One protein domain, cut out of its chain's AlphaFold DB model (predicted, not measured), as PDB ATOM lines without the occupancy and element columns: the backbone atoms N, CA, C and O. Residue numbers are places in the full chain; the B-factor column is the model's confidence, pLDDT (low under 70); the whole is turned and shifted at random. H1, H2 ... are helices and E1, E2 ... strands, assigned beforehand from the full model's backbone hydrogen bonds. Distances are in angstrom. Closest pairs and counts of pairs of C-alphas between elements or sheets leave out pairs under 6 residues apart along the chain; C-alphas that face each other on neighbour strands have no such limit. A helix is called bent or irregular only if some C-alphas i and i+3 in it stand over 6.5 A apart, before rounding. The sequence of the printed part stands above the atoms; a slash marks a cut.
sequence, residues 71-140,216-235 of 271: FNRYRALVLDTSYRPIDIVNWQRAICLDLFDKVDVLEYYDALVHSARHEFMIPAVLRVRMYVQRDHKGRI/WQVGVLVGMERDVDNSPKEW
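Overview. This is residues 71 to 140 and 216 to 235 of the 271 residues of the protein "HNH endonuclease domain-containing" of Trebouxia sp. A1-2 (UniProt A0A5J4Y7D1). A strongly twisted four-stranded sheet curls round one short helix, H1, while a second, irregular helix, H2, packs on the opposite face over the edge strand E2. The long hairpin of E3 and E4 bends sharply, and its tip, residues 114 to 119, sticks out; residues 129 to 140 form a long stretch with no named element. The printed part has 90 residues, with four named strands and two named helices in the order E1, E2, H1, E3, E4, H2, of mixed class. The sheet is mixed, in the order E2, E1, E4, E3. The whole is compact, with a radius of gyration of the C-alphas of 13.4 A and spans of 42 by 29 by 20 A.

Along the chain. E1, residues 75 to 79, begins at C-alpha 75 (148.166, 90.831, 123.150) and measures 13.1 A. E2, residues 85 to 90, measures 14.9 A, and H1, residues 91 to 99, follows directly with 12.3 A. E3, residues 103 to 114, measures 20.7 A and bends by 103 degrees at residue 110. E4, residues 119 to 128, measures 23.2 A, bends by 77 degrees at residue 125 and ends at C-alpha 128 (141.978, 76.403, 123.157). H2, residues 216 to 228, measures 12.3 A and ends at C-alpha 228 (155.732, 88.291, 114.431); it is irregular, with C-alphas 222 and 225 8.1 A apart.

Arrangement. The inner strands E1 and E4 are parallel at 31 degrees, with N 79 and O 126 2.7 A apart, within hydrogen-bond range. The hairpin E1 and E2 is antiparallel at 154 degrees, with N 78 and O 87 at 2.8 A. The hairpin E3 and E4 is antiparallel at 156 degrees, with N 104 and O 127 at 2.8 A and, nearer its tip, N 113 and O 120 at 2.8 A. The edge strands E2 and E3 are apart. E2, H1 and E3 form a split strand-helix-strand unit, two strands running the same way with E1 and E4 between them in the sheet, and its crossover is right-handed. H1 is on the sheet; its closest C-alphas to E4 are those of Ala 94 and Pro 123, 5.9 A apart. H2 is on the opposite face at a height over the sheet of 8.6 A, over E2 and slantwise to the strands, at 40 degrees to E2 on the local plane. The closest C-alphas of E2 and H2 are those of Ile 86 and Gly 219, 6.3 A apart. H1 and H2 are apart. In H1 every O i to N i+4 pair is within hydrogen-bond range; in H2, 6 of 9 are.

Size, cuts and confidence. The two C-alphas farthest apart are those of Arg 117 and Lys 137, 42.3 A. Residues 141 to 215 are not printed, and C-alphas 140 and 216 are 12.4 A apart across the cut. The links printed whole are tight. Mean pLDDT of the printed part is 76.1; residues 130 to 140 and 216 to 230 are under 70.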
ATOM      1  N   PHE A  71     148.668  99.786 127.747       71.56
ATOM      2  CA  PHE A  71     148.415  98.343 127.743       71.56
ATOM      3  C   PHE A  71     147.963  97.805 126.387       71.56
ATOM      4  O   PHE A  71     147.947  96.592 126.201       71.56
ATOM      5  N   ASN A  72     147.678  98.667 125.404       77.25
ATOM      6  CA  ASN A  72     147.360  98.222 124.040       77.25
ATOM      7  C   ASN A  72     148.514  97.464 123.365       77.25
ATOM      8  O   ASN A  72     148.282  96.772 122.379       77.25
ATOM      9  N   ARG A  73     149.737  97.557 123.906       79.88
ATOM     10  CA  ARG A  73     150.875  96.739 123.469       79.88
ATOM     11  C   ARG A  73     150.739  95.258 123.836       79.88
ATOM     12  O   ARG A  73     151.365  94.424 123.194       79.88
ATOM     13  N   TYR A  74     149.947  94.927 124.860       86.56
ATOM     14  CA  TYR A  74     149.760  93.548 125.299       86.56
ATOM     15  C   TYR A  74     148.662  92.865 124.488       86.56
ATOM     16  O   TYR A  74     147.540  93.360 124.328       86.56
ATOM     17  N   ARG A  75     148.994  91.677 124.003       88.81
ATOM     18  CA  ARG A  75     148.166  90.831 123.150       88.81
ATOM     19  C   ARG A  75     148.502  89.381 123.451       88.81
ATOM     20  O   ARG A  75     149.591  89.114 123.923       88.81
ATOM     21  N   ALA A  76     147.601  88.451 123.185       88.12
ATOM     22  CA  ALA A  76     147.849  87.040 123.425       88.12
ATOM     23  C   ALA A  76     147.783  86.238 122.128       88.12
ATOM     24  O   ALA A  76     146.842  86.400 121.343       88.12
ATOM     25  N   LEU A  77     148.765  85.360 121.935       87.38
ATOM     26  CA  LEU A  77     148.771  84.380 120.859       87.38
ATOM     27  C   LEU A  77     147.820  83.244 121.224       87.38
ATOM     28  O   LEU A  77     147.909  82.678 122.311       87.38
ATOM     29  N   VAL A  78     146.905  82.911 120.323       85.56
ATOM     30  CA  VAL A  78     145.968  81.804 120.498       85.56
ATOM     31  C   VAL A  78     146.425  80.635 119.645       85.56
ATOM     32  O   VAL A  78     146.595  80.776 118.435       85.56
ATOM     33  N   LEU A  79     146.570  79.482 120.282       83.75
ATOM     34  CA  LEU A  79     146.981  78.219 119.693       83.75
ATOM     35  C   LEU A  79     145.811  77.236 119.640       83.75
ATOM     36  O   LEU A  79     144.924  77.256 120.502       83.75
ATOM     37  N   ASP A  80     145.836  76.352 118.647       80.50
ATOM     38  CA  ASP A  80     144.978  75.172 118.600       80.50
ATOM     39  C   ASP A  80     145.431  74.080 119.589       80.50
ATOM     40  O   ASP A  80     146.422  74.210 120.311       80.50
ATOM     41  N   THR A  81     144.696  72.968 119.617       82.88
ATOM     42  CA  THR A  81     145.009  71.795 120.448       82.88
ATOM     43  C   THR A  81     146.349  71.136 120.099       82.88
ATOM     44  O   THR A  81     146.895  70.408 120.922       82.88
ATOM     45  N   SER A  82     146.880  71.401 118.904       76.19
ATOM     46  CA  SER A  82     148.146  70.894 118.371       76.19
ATOM     47  C   SER A  82     149.270  71.937 118.439       76.19
ATOM     48  O   SER A  82     150.278  71.783 117.752       76.19
ATOM     49  N   TYR A  83     149.111  72.987 119.255       78.62
ATOM     50  CA  TYR A  83     150.085  74.068 119.454       78.62
ATOM     51  C   TYR A  83     150.382  74.909 118.204       78.62
ATOM     52  O   TYR A  83     151.399  75.594 118.139       78.62
ATOM     53  N   ARG A  84     149.490  74.906 117.212       70.62
ATOM     54  CA  ARG A  84     149.618  75.748 116.020       70.62
ATOM     55  C   ARG A  84     148.943  77.094 116.264       70.62
ATOM     56  O   ARG A  84     147.813  77.108 116.755       70.62
ATOM     57  N   PRO A  85     149.568  78.221 115.900       76.25
ATOM     58  CA  PRO A  85     148.951  79.531 116.058       76.25
ATOM     59  C   PRO A  85     147.744  79.700 115.130       76.25
ATOM     60  O   PRO A  85     147.804  79.383 113.942       76.25
ATOM     61  N   ILE A  86     146.638  80.197 115.690       73.56
ATOM     62  CA  ILE A  86     145.340  80.340 115.011       73.56
ATOM     63  C   ILE A  86     144.710  81.733 115.119       73.56
ATOM     64  O   ILE A  86     143.887  82.087 114.275       73.56
ATOM     65  N   ASP A  87     145.020  82.515 116.156       76.56
ATOM     66  CA  ASP A  87     144.495  83.879 116.316       76.56
ATOM     67  C   ASP A  87     145.423  84.735 117.195       76.56
ATOM     68  O   ASP A  87     146.247  84.199 117.934       76.56
ATOM     69  N   ILE A  88     145.259  86.057 117.150       81.19
ATOM     70  CA  ILE A  88     145.838  86.989 118.128       81.19
ATOM     71  C   ILE A  88     144.687  87.776 118.742       81.19
ATOM     72  O   ILE A  88     143.845  88.335 118.041       81.19
ATOM     73  N   VAL A  89     144.635  87.833 120.068       83.06
ATOM     74  CA  VAL A  89     143.602  88.572 120.803       83.06
ATOM     75  C   VAL A  89     144.221  89.686 121.634       83.06
ATOM     76  O   VAL A  89     145.366  89.591 122.057       83.06
ATOM     77  N   ASN A  90     143.471  90.755 121.901       87.38
ATOM     78  CA  ASN A  90     143.922  91.776 122.849       87.38
ATOM     79  C   ASN A  90     143.955  91.235 124.291       87.38
ATOM     80  O   ASN A  90     143.310  90.231 124.616       87.38
ATOM     81  N   TRP A  91     144.694  91.921 125.163       90.12
ATOM     82  CA  TRP A  91     144.875  91.504 126.553       90.12
ATOM     83  C   TRP A  91     143.563  91.406 127.346       90.12
ATOM     84  O   TRP A  91     143.403  90.477 128.136       90.12
ATOM     85  N   GLN A  92     142.590  92.302 127.121       87.94
ATOM     86  CA  GLN A  92     141.311  92.242 127.841       87.94
ATOM     87  C   GLN A  92     140.563  90.950 127.515       87.94
ATOM     88  O   GLN A  92     140.041  90.274 128.402       87.94
ATOM     89  N   ARG A  93     140.524  90.581 126.230       86.69
ATOM     90  CA  ARG A  93     139.898  89.339 125.782       86.69
ATOM     91  C   ARG A  93     140.649  88.122 126.306       86.69
ATOM     92  O   ARG A  93     139.992  87.156 126.680       86.69
ATOM     93  N   ALA A  94     141.977  88.172 126.353       90.19
ATOM     94  CA  ALA A  94     142.795  87.099 126.907       90.19
ATOM     95  C   ALA A  94     142.439  86.814 128.376       90.19
ATOM     96  O   ALA A  94     142.168  85.668 128.728       90.19
ATOM     97  N   ILE A  95     142.327  87.864 129.198       90.50
ATOM     98  CA  ILE A  95     141.901  87.750 130.601       90.50
ATOM     99  C   ILE A  95     140.491  87.174 130.700       90.50
ATOM    100  O   ILE A  95     140.264  86.250 131.473       90.50
ATOM    101  N   CYS A  96     139.542  87.663 129.897       88.25
ATOM    102  CA  CYS A  96     138.190  87.105 129.888       88.25
ATOM    103  C   CYS A  96     138.193  85.601 129.567       88.25
ATOM    104  O   CYS A  96     137.471  84.840 130.201       88.25
ATOM    105  N   LEU A  97     138.995  85.160 128.594       88.56
ATOM    106  CA  LEU A  97     139.073  83.747 128.215       88.56
ATOM    107  C   LEU A  97     139.627  82.864 129.343       88.56
ATOM    108  O   LEU A  97     139.099  81.767 129.538       88.56
ATOM    109  N   ASP A  98     140.634  83.338 130.083       90.44
ATOM    110  CA  ASP A  98     141.172  82.650 131.268       90.44
ATOM    111  C   ASP A  98     140.136  82.611 132.406       90.44
ATOM    112  O   ASP A  98     139.820  81.543 132.935       90.44
ATOM    113  N   LEU A  99     139.511  83.753 132.719       87.12
ATOM    114  CA  LEU A  99     138.502  83.857 133.780       87.12
ATOM    115  C   LEU A  99     137.284  82.959 133.543       87.12
ATOM    116  O   LEU A  99     136.758  82.380 134.490       87.12
ATOM    117  N   PHE A 100     136.843  82.820 132.290       84.94
ATOM    118  CA  PHE A 100     135.731  81.939 131.921       84.94
ATOM    119  C   PHE A 100     136.149  80.479 131.673       84.94
ATOM    120  O   PHE A 100     135.335  79.698 131.172       84.94
ATOM    121  N   ASP A 101     137.397  80.114 131.988       84.19
ATOM    122  CA  ASP A 101     137.956  78.762 131.858       84.19
ATOM    123  C   ASP A 101     137.782  78.170 130.441       84.19
ATOM    124  O   ASP A 101     137.543  76.977 130.250       84.19
ATOM    125  N   LYS A 102     137.869  79.030 129.413       83.38
ATOM    126  CA  LYS A 102     137.712  78.640 127.998       83.38
ATOM    127  C   LYS A 102     139.021  78.212 127.339       83.38
ATOM    128  O   LYS A 102     138.992  77.615 126.262       83.38
ATOM    129  N   VAL A 103     140.149  78.538 127.958       90.25
ATOM    130  CA  VAL A 103     141.499  78.317 127.433       90.25
ATOM    131  C   VAL A 103     142.414  77.797 128.533       90.25
ATOM    132  O   VAL A 103     142.156  77.991 129.721       90.25
ATOM    133  N   ASP A 104     143.499  77.153 128.125       92.50
ATOM    134  CA  ASP A 104     144.660  76.933 128.978       92.50
ATOM    135  C   ASP A 104     145.667  78.048 128.712       92.50
ATOM    136  O   ASP A 104     146.013  78.305 127.558       92.50
ATOM    137  N   VAL A 105     146.125  78.727 129.762       93.12
ATOM    138  CA  VAL A 105     147.190  79.724 129.634       93.12
ATOM    139  C   VAL A 105     148.528  79.003 129.724       93.12
ATOM    140  O   VAL A 105     148.771  78.280 130.688       93.12
ATOM    141  N   LEU A 106     149.367  79.173 128.706       92.75
ATOM    142  CA  LEU A 106     150.707  78.588 128.658       92.75
ATOM    143  C   LEU A 106     151.753  79.562 129.201       92.75
ATOM    144  O   LEU A 106     152.622  79.151 129.958       92.75
ATOM    145  N   GLU A 107     151.615  80.847 128.870       91.50
ATOM    146  CA  GLU A 107     152.543  81.903 129.280       91.50
ATOM    147  C   GLU A 107     151.790  83.158 129.724       91.50
ATOM    148  O   GLU A 107     150.720  83.480 129.192       91.50
ATOM    149  N   TYR A 108     152.387  83.901 130.655       91.75
ATOM    150  CA  TYR A 108     151.917  85.203 131.127       91.75
ATOM    151  C   TYR A 108     152.998  86.264 130.898       91.75
ATOM    152  O   TYR A 108     154.186  85.978 131.017       91.75
ATOM    153  N   TYR A 109     152.585  87.501 130.631       88.75
ATOM    154  CA  TYR A 109     153.484  88.647 130.726       88.75
ATOM    155  C   TYR A 109     153.840  88.926 132.180       88.75
ATOM    156  O   TYR A 109     153.005  88.759 133.069       88.75
ATOM    157  N   ASP A 110     155.031  89.475 132.402       86.69
ATOM    158  CA  ASP A 110     155.418  90.069 133.684       86.69
ATOM    159  C   ASP A 110     154.762  91.455 133.859       86.69
ATOM    160  O   ASP A 110     155.402  92.506 133.852       86.69
ATOM    161  N   ALA A 111     153.429  91.461 133.857       83.44
ATOM    162  CA  ALA A 111     152.594  92.642 133.978       83.44
ATOM    163  C   ALA A 111     151.281  92.286 134.679       83.44
ATOM    164  O   ALA A 111     150.625  91.292 134.346       83.44
ATOM    165  N   LEU A 112     150.882  93.144 135.615       85.25
ATOM    166  CA  LEU A 112     149.656  93.016 136.394       85.25
ATOM    167  C   LEU A 112     148.634  94.066 135.968       85.25
ATOM    168  O   LEU A 112     148.977  95.219 135.709       85.25
ATOM    169  N   VAL A 113     147.365  93.668 135.932       84.56
ATOM    170  CA  VAL A 113     146.218  94.567 135.782       84.56
ATOM    171  C   VAL A 113     145.282  94.435 136.966       84.56
ATOM    172  O   VAL A 113     145.091  93.346 137.504       84.56
ATOM    173  N   HIS A 114     144.654  95.542 137.353       79.06
ATOM    174  CA  HIS A 114     143.823  95.588 138.548       79.06
ATOM    175  C   HIS A 114     142.365  95.888 138.185       79.06
ATOM    176  O   HIS A 114     142.037  96.791 137.410       79.06
ATOM    177  N   SER A 115     141.458  95.132 138.787       77.56
ATOM    178  CA  SER A 115     140.072  95.536 138.987       77.56
ATOM    179  C   SER A 115     139.935  96.210 140.353       77.56
ATOM    180  O   SER A 115     140.852  96.198 141.166       77.56
ATOM    181  N   ALA A 116     138.755  96.753 140.651       76.31
ATOM    182  CA  ALA A 116     138.467  97.375 141.943       76.31
ATOM    183  C   ALA A 116     138.669  96.436 143.151       76.31
ATOM    184  O   ALA A 116     138.739  96.913 144.278       76.31
ATOM    185  N   ARG A 117     138.705  95.112 142.936       73.25
ATOM    186  CA  ARG A 117     138.789  94.100 144.004       73.25
ATOM    187  C   ARG A 117     139.885  93.049 143.813       73.25
ATOM    188  O   ARG A 117     140.110  92.263 144.724       73.25
ATOM    189  N   HIS A 118     140.515  92.983 142.640       76.94
ATOM    190  CA  HIS A 118     141.364  91.851 142.256       76.94
ATOM    191  C   HIS A 118     142.494  92.277 141.329       76.94
ATOM    192  O   HIS A 118     142.357  93.257 140.600       76.94
ATOM    193  N   GLU A 119     143.565  91.493 141.318       84.19
ATOM    194  CA  GLU A 119     144.731  91.672 140.454       84.19
ATOM    195  C   GLU A 119     144.876  90.450 139.545       84.19
ATOM    196  O   GLU A 119     144.621  89.321 139.970       84.19
ATOM    197  N   PHE A 120     145.262  90.674 138.291       84.88
ATOM    198  CA  PHE A 120     145.365  89.639 137.268       84.88
ATOM    199  C   PHE A 120     146.672  89.785 136.497       84.88
ATOM    200  O   PHE A 120     147.003  90.875 136.033       84.88
ATOM    201  N   MET A 121     147.385  88.677 136.311       89.75
ATOM    202  CA  MET A 121     148.484  88.605 135.346       89.75
ATOM    203  C   MET A 121     147.912  88.626 133.930       89.75
ATOM    204  O   MET A 121     146.865  88.025 133.677       89.75
ATOM    205  N   ILE A 122     148.591  89.291 132.998       90.81
ATOM    206  CA  ILE A 122     148.129  89.341 131.607       90.81
ATOM    207  C   ILE A 122     148.562  88.061 130.872       90.81
ATOM    208  O   ILE A 122     149.764  87.818 130.765       90.81
ATOM    209  N   PRO A 123     147.638  87.253 130.321       94.19
ATOM    210  CA  PRO A 123     148.011  86.081 129.534       94.19
ATOM    211  C   PRO A 123     148.709  86.480 128.228       94.19
ATOM    212  O   PRO A 123     148.232  87.367 127.518       94.19
ATOM    213  N   ALA A 124     149.802  85.794 127.898       91.12
ATOM    214  CA  ALA A 124     150.589  86.010 126.686       91.12
ATOM    215  C   ALA A 124     150.352  84.919 125.634       91.12
ATOM    216  O   ALA A 124     150.277  85.223 124.444       91.12
ATOM    217  N   VAL A 125     150.190  83.661 126.054       90.38
ATOM    218  CA  VAL A 125     149.954  82.529 125.145       90.38
ATOM    219  C   VAL A 125     148.810  81.676 125.675       90.38
ATOM    220  O   VAL A 125     148.815  81.245 126.828       90.38
ATOM    221  N   LEU A 126     147.817  81.440 124.823       92.06
ATOM    222  CA  LEU A 126     146.585  80.728 125.134       92.06
ATOM    223  C   LEU A 126     146.449  79.506 124.234       92.06
ATOM    224  O   LEU A 126     146.642  79.606 123.028       92.06
ATOM    225  N   ARG A 127     146.002  78.383 124.785       89.81
ATOM    226  CA  ARG A 127     145.620  77.184 124.035       89.81
ATOM    227  C   ARG A 127     144.127  76.928 124.192       89.81
ATOM    228  O   ARG A 127     143.618  76.866 125.311       89.81
ATOM    229  N   VAL A 128     143.404  76.764 123.088       87.00
ATOM    230  CA  VAL A 128     141.978  76.403 123.157       87.00
ATOM    231  C   VAL A 128     141.807  74.920 123.504       87.00
ATOM    232  O   VAL A 128     142.547  74.072 123.013       87.00
ATOM    233  N   ARG A 129     140.823  74.596 124.355       81.06
ATOM    234  CA  ARG A 129     140.581  73.213 124.826       81.06
ATOM    235  C   ARG A 129     139.783  72.347 123.862       81.06
ATOM    236  O   ARG A 129     139.869  71.127 123.916       81.06
ATOM    237  N   MET A 130     138.979  72.966 123.006       65.25
ATOM    238  CA  MET A 130     138.213  72.256 121.989       65.25
ATOM    239  C   MET A 130     138.600  72.781 120.621       65.25
ATOM    240  O   MET A 130     138.766  73.989 120.434       65.25
ATOM    241  N   TYR A 131     138.731  71.853 119.678       50.25
ATOM    242  CA  TYR A 131     138.954  72.156 118.280       50.25
ATOM    243  C   TYR A 131     137.743  72.920 117.751       50.25
ATOM    244  O   TYR A 131     136.714  72.343 117.402       50.25
ATOM    245  N   VAL A 132     137.837  74.246 117.732       52.16
ATOM    246  CA  VAL A 132     136.888  75.040 116.969       52.16
ATOM    247  C   VAL A 132     137.299  74.831 115.519       52.16
ATOM    248  O   VAL A 132     138.304  75.400 115.088       52.16
ATOM    249  N   GLN A 133     136.541  74.019 114.773       45.47
ATOM    250  CA  GLN A 133     136.526  74.103 113.313       45.47
ATOM    251  C   GLN A 133     136.055  75.507 112.958       45.47
ATOM    252  O   GLN A 133     134.882  75.780 112.733       45.47
ATOM    253  N   ARG A 134     136.982  76.456 113.002       47.00
ATOM    254  CA  ARG A 134     136.776  77.741 112.377       47.00
ATOM    255  C   ARG A 134     136.944  77.445 110.909       47.00
ATOM    256  O   ARG A 134     138.058  77.205 110.452       47.00
ATOM    257  N   ASP A 135     135.832  77.418 110.193       43.38
ATOM    258  CA  ASP A 135     135.852  77.480 108.745       43.38
ATOM    259  C   ASP A 135     136.613  78.750 108.350       43.38
ATOM    260  O   ASP A 135     136.079  79.854 108.273       43.38
ATOM    261  N   HIS A 136     137.919  78.601 108.115       50.16
ATOM    262  CA  HIS A 136     138.778  79.658 107.582       50.16
ATOM    263  C   HIS A 136     138.304  80.089 106.181       50.16
ATOM    264  O   HIS A 136     138.707  81.151 105.699       50.16
ATOM    265  N   LYS A 137     137.406  79.295 105.566       44.50
ATOM    266  CA  LYS A 137     136.639  79.514 104.328       44.50
ATOM    267  C   LYS A 137     135.677  80.718 104.419       44.50
ATOM    268  O   LYS A 137     134.497  80.611 104.113       44.50
ATOM    269  N   GLY A 138     136.173  81.873 104.852       50.28
ATOM    270  CA  GLY A 138     135.371  83.093 104.969       50.28
ATOM    271  C   GLY A 138     136.061  84.264 105.664       50.28
ATOM    272  O   GLY A 138     135.575  85.385 105.574       50.28
ATOM    273  N   ARG A 139     137.206  84.054 106.330       57.38
ATOM    274  CA  ARG A 139     137.896  85.146 107.045       57.38
ATOM    275  C   ARG A 139     138.799  85.998 106.165       57.38
ATOM    276  O   ARG A 139     139.103  87.124 106.539       57.38
ATOM    277  N   ILE A 140     139.217  85.489 105.007       68.31
ATOM    278  CA  ILE A 140     140.104  86.219 104.103       68.31
ATOM    279  C   ILE A 140     139.390  86.481 102.793       68.31
ATOM    280  O   ILE A 140     139.223  85.591 101.958       68.31
ATOM    281  N   TRP A 216     148.146  78.553 108.566       63.56
ATOM    282  CA  TRP A 216     149.338  79.375 108.792       63.56
ATOM    283  C   TRP A 216     149.359  80.628 107.907       63.56
ATOM    284  O   TRP A 216     149.508  81.745 108.399       63.56
ATOM    285  N   GLN A 217     149.149  80.461 106.597       66.00
ATOM    286  CA  GLN A 217     149.092  81.589 105.664       66.00
ATOM    287  C   GLN A 217     147.920  82.528 105.975       66.00
ATOM    288  O   GLN A 217     148.017  83.724 105.734       66.00
ATOM    289  N   VAL A 218     146.820  82.010 106.527       65.62
ATOM    290  CA  VAL A 218     145.705  82.815 107.019       65.62
ATOM    291  C   VAL A 218     146.155  83.686 108.188       65.62
ATOM    292  O   VAL A 218     145.868  84.878 108.180       65.62
ATOM    293  N   GLY A 219     146.906  83.128 109.141       62.22
ATOM    294  CA  GLY A 219     147.529  83.888 110.224       62.22
ATOM    295  C   GLY A 219     148.396  85.033 109.697       62.22
ATOM    296  O   GLY A 219     148.165  86.196 110.028       62.22
ATOM    297  N   VAL A 220     149.322  84.716 108.790       63.50
ATOM    298  CA  VAL A 220     150.177  85.689 108.088       63.50
ATOM    299  C   VAL A 220     149.347  86.803 107.430       63.50
ATOM    300  O   VAL A 220     149.564  87.988 107.688       63.50
ATOM    301  N   LEU A 221     148.334  86.434 106.643       62.84
ATOM    302  CA  LEU A 221     147.477  87.355 105.891       62.84
ATOM    303  C   LEU A 221     146.594  88.250 106.770       62.84
ATOM    304  O   LEU A 221     146.317  89.390 106.398       62.84
ATOM    305  N   VAL A 222     146.153  87.747 107.923       60.19
ATOM    306  CA  VAL A 222     145.382  88.509 108.919       60.19
ATOM    307  C   VAL A 222     146.291  89.443 109.735       60.19
ATOM    308  O   VAL A 222     145.804  90.252 110.518       60.19
ATOM    309  N   GLY A 223     147.603  89.424 109.483       53.44
ATOM    310  CA  GLY A 223     148.558  90.346 110.084       53.44
ATOM    311  C   GLY A 223     149.348  89.757 111.243       53.44
ATOM    312  O   GLY A 223     150.082  90.514 111.871       53.44
ATOM    313  N   MET A 224     149.288  88.437 111.483       54.75
ATOM    314  CA  MET A 224     150.210  87.812 112.435       54.75
ATOM    315  C   MET A 224     151.659  88.069 112.037       54.75
ATOM    316  O   MET A 224     152.462  88.289 112.916       54.75
ATOM    317  N   GLU A 225     152.003  88.130 110.748       46.09
ATOM    318  CA  GLU A 225     153.386  88.372 110.299       46.09
ATOM    319  C   GLU A 225     153.916  89.759 110.718       46.09
ATOM    320  O   GLU A 225     155.022  89.872 111.236       46.09
ATOM    321  N   ARG A 226     153.078  90.806 110.637       48.06
ATOM    322  CA  ARG A 226     153.409  92.143 111.179       48.06
ATOM    323  C   ARG A 226     153.570  92.137 112.698       48.06
ATOM    324  O   ARG A 226     154.290  92.963 113.251       48.06
ATOM    325  N   ASP A 227     152.889  91.209 113.355       50.03
ATOM    326  CA  ASP A 227     152.961  91.001 114.792       50.03
ATOM    327  C   ASP A 227     154.040  89.987 115.202       50.03
ATOM    328  O   ASP A 227     154.352  89.920 116.387       50.03
ATOM    329  N   VAL A 228     154.624  89.244 114.252       51.88
ATOM    330  CA  VAL A 228     155.732  88.291 114.431       51.88
ATOM    331  C   VAL A 228     157.058  89.044 114.473       51.88
ATOM    332  O   VAL A 228     157.857  88.795 115.374       51.88
ATOM    333  N   ASP A 229     157.263  90.025 113.588       54.25
ATOM    334  CA  ASP A 229     158.477  90.864 113.591       54.25
ATOM    335  C   ASP A 229     158.603  91.724 114.862       54.25
ATOM    336  O   ASP A 229     159.707  92.001 115.331       54.25
ATOM    337  N   ASN A 230     157.467  92.104 115.454       65.62
ATOM    338  CA  ASN A 230     157.371  92.734 116.774       65.62
ATOM    339  C   ASN A 230     156.645  91.799 117.758       65.62
ATOM    340  O   ASN A 230     155.732  92.215 118.484       65.62
ATOM    341  N   SER A 231     156.969  90.504 117.709       71.94
ATOM    342  CA  SER A 231     156.360  89.540 118.621       71.94
ATOM    343  C   SER A 231     156.936  89.693 120.021       71.94
ATOM    344  O   SER A 231     158.145  89.862 120.196       71.94
ATOM    345  N   PRO A 232     156.079  89.636 121.047       80.12
ATOM    346  CA  PRO A 232     156.545  89.529 122.415       80.12
ATOM    347  C   PRO A 232     157.390  88.264 122.610       80.12
ATOM    348  O   PRO A 232     157.104  87.222 122.019       80.12
ATOM    349  N   LYS A 233     158.418  88.351 123.460       82.88
ATOM    350  CA  LYS A 233     159.387  87.267 123.712       82.88
ATOM    351  C   LYS A 233     158.719  85.948 124.120       82.88
ATOM    352  O   LYS A 233     159.200  84.881 123.766       82.88
ATOM    353  N   GLU A 234     157.585  86.030 124.810       84.12
ATOM    354  CA  GLU A 234     156.784  84.904 125.291       84.12
ATOM    355  C   GLU A 234     156.218  84.049 124.142       84.12
ATOM    356  O   GLU A 234     155.766  82.931 124.367       84.12
ATOM    357  N   TRP A 235     156.204  84.561 122.905       84.19
ATOM    358  CA  TRP A 235     155.655  83.863 121.738       84.19
ATOM    359  C   TRP A 235     156.699  83.058 120.960       84.19
ATOM    360  O   TRP A 235     156.313  82.251 120.112       84.19
TER     361      TRP A 235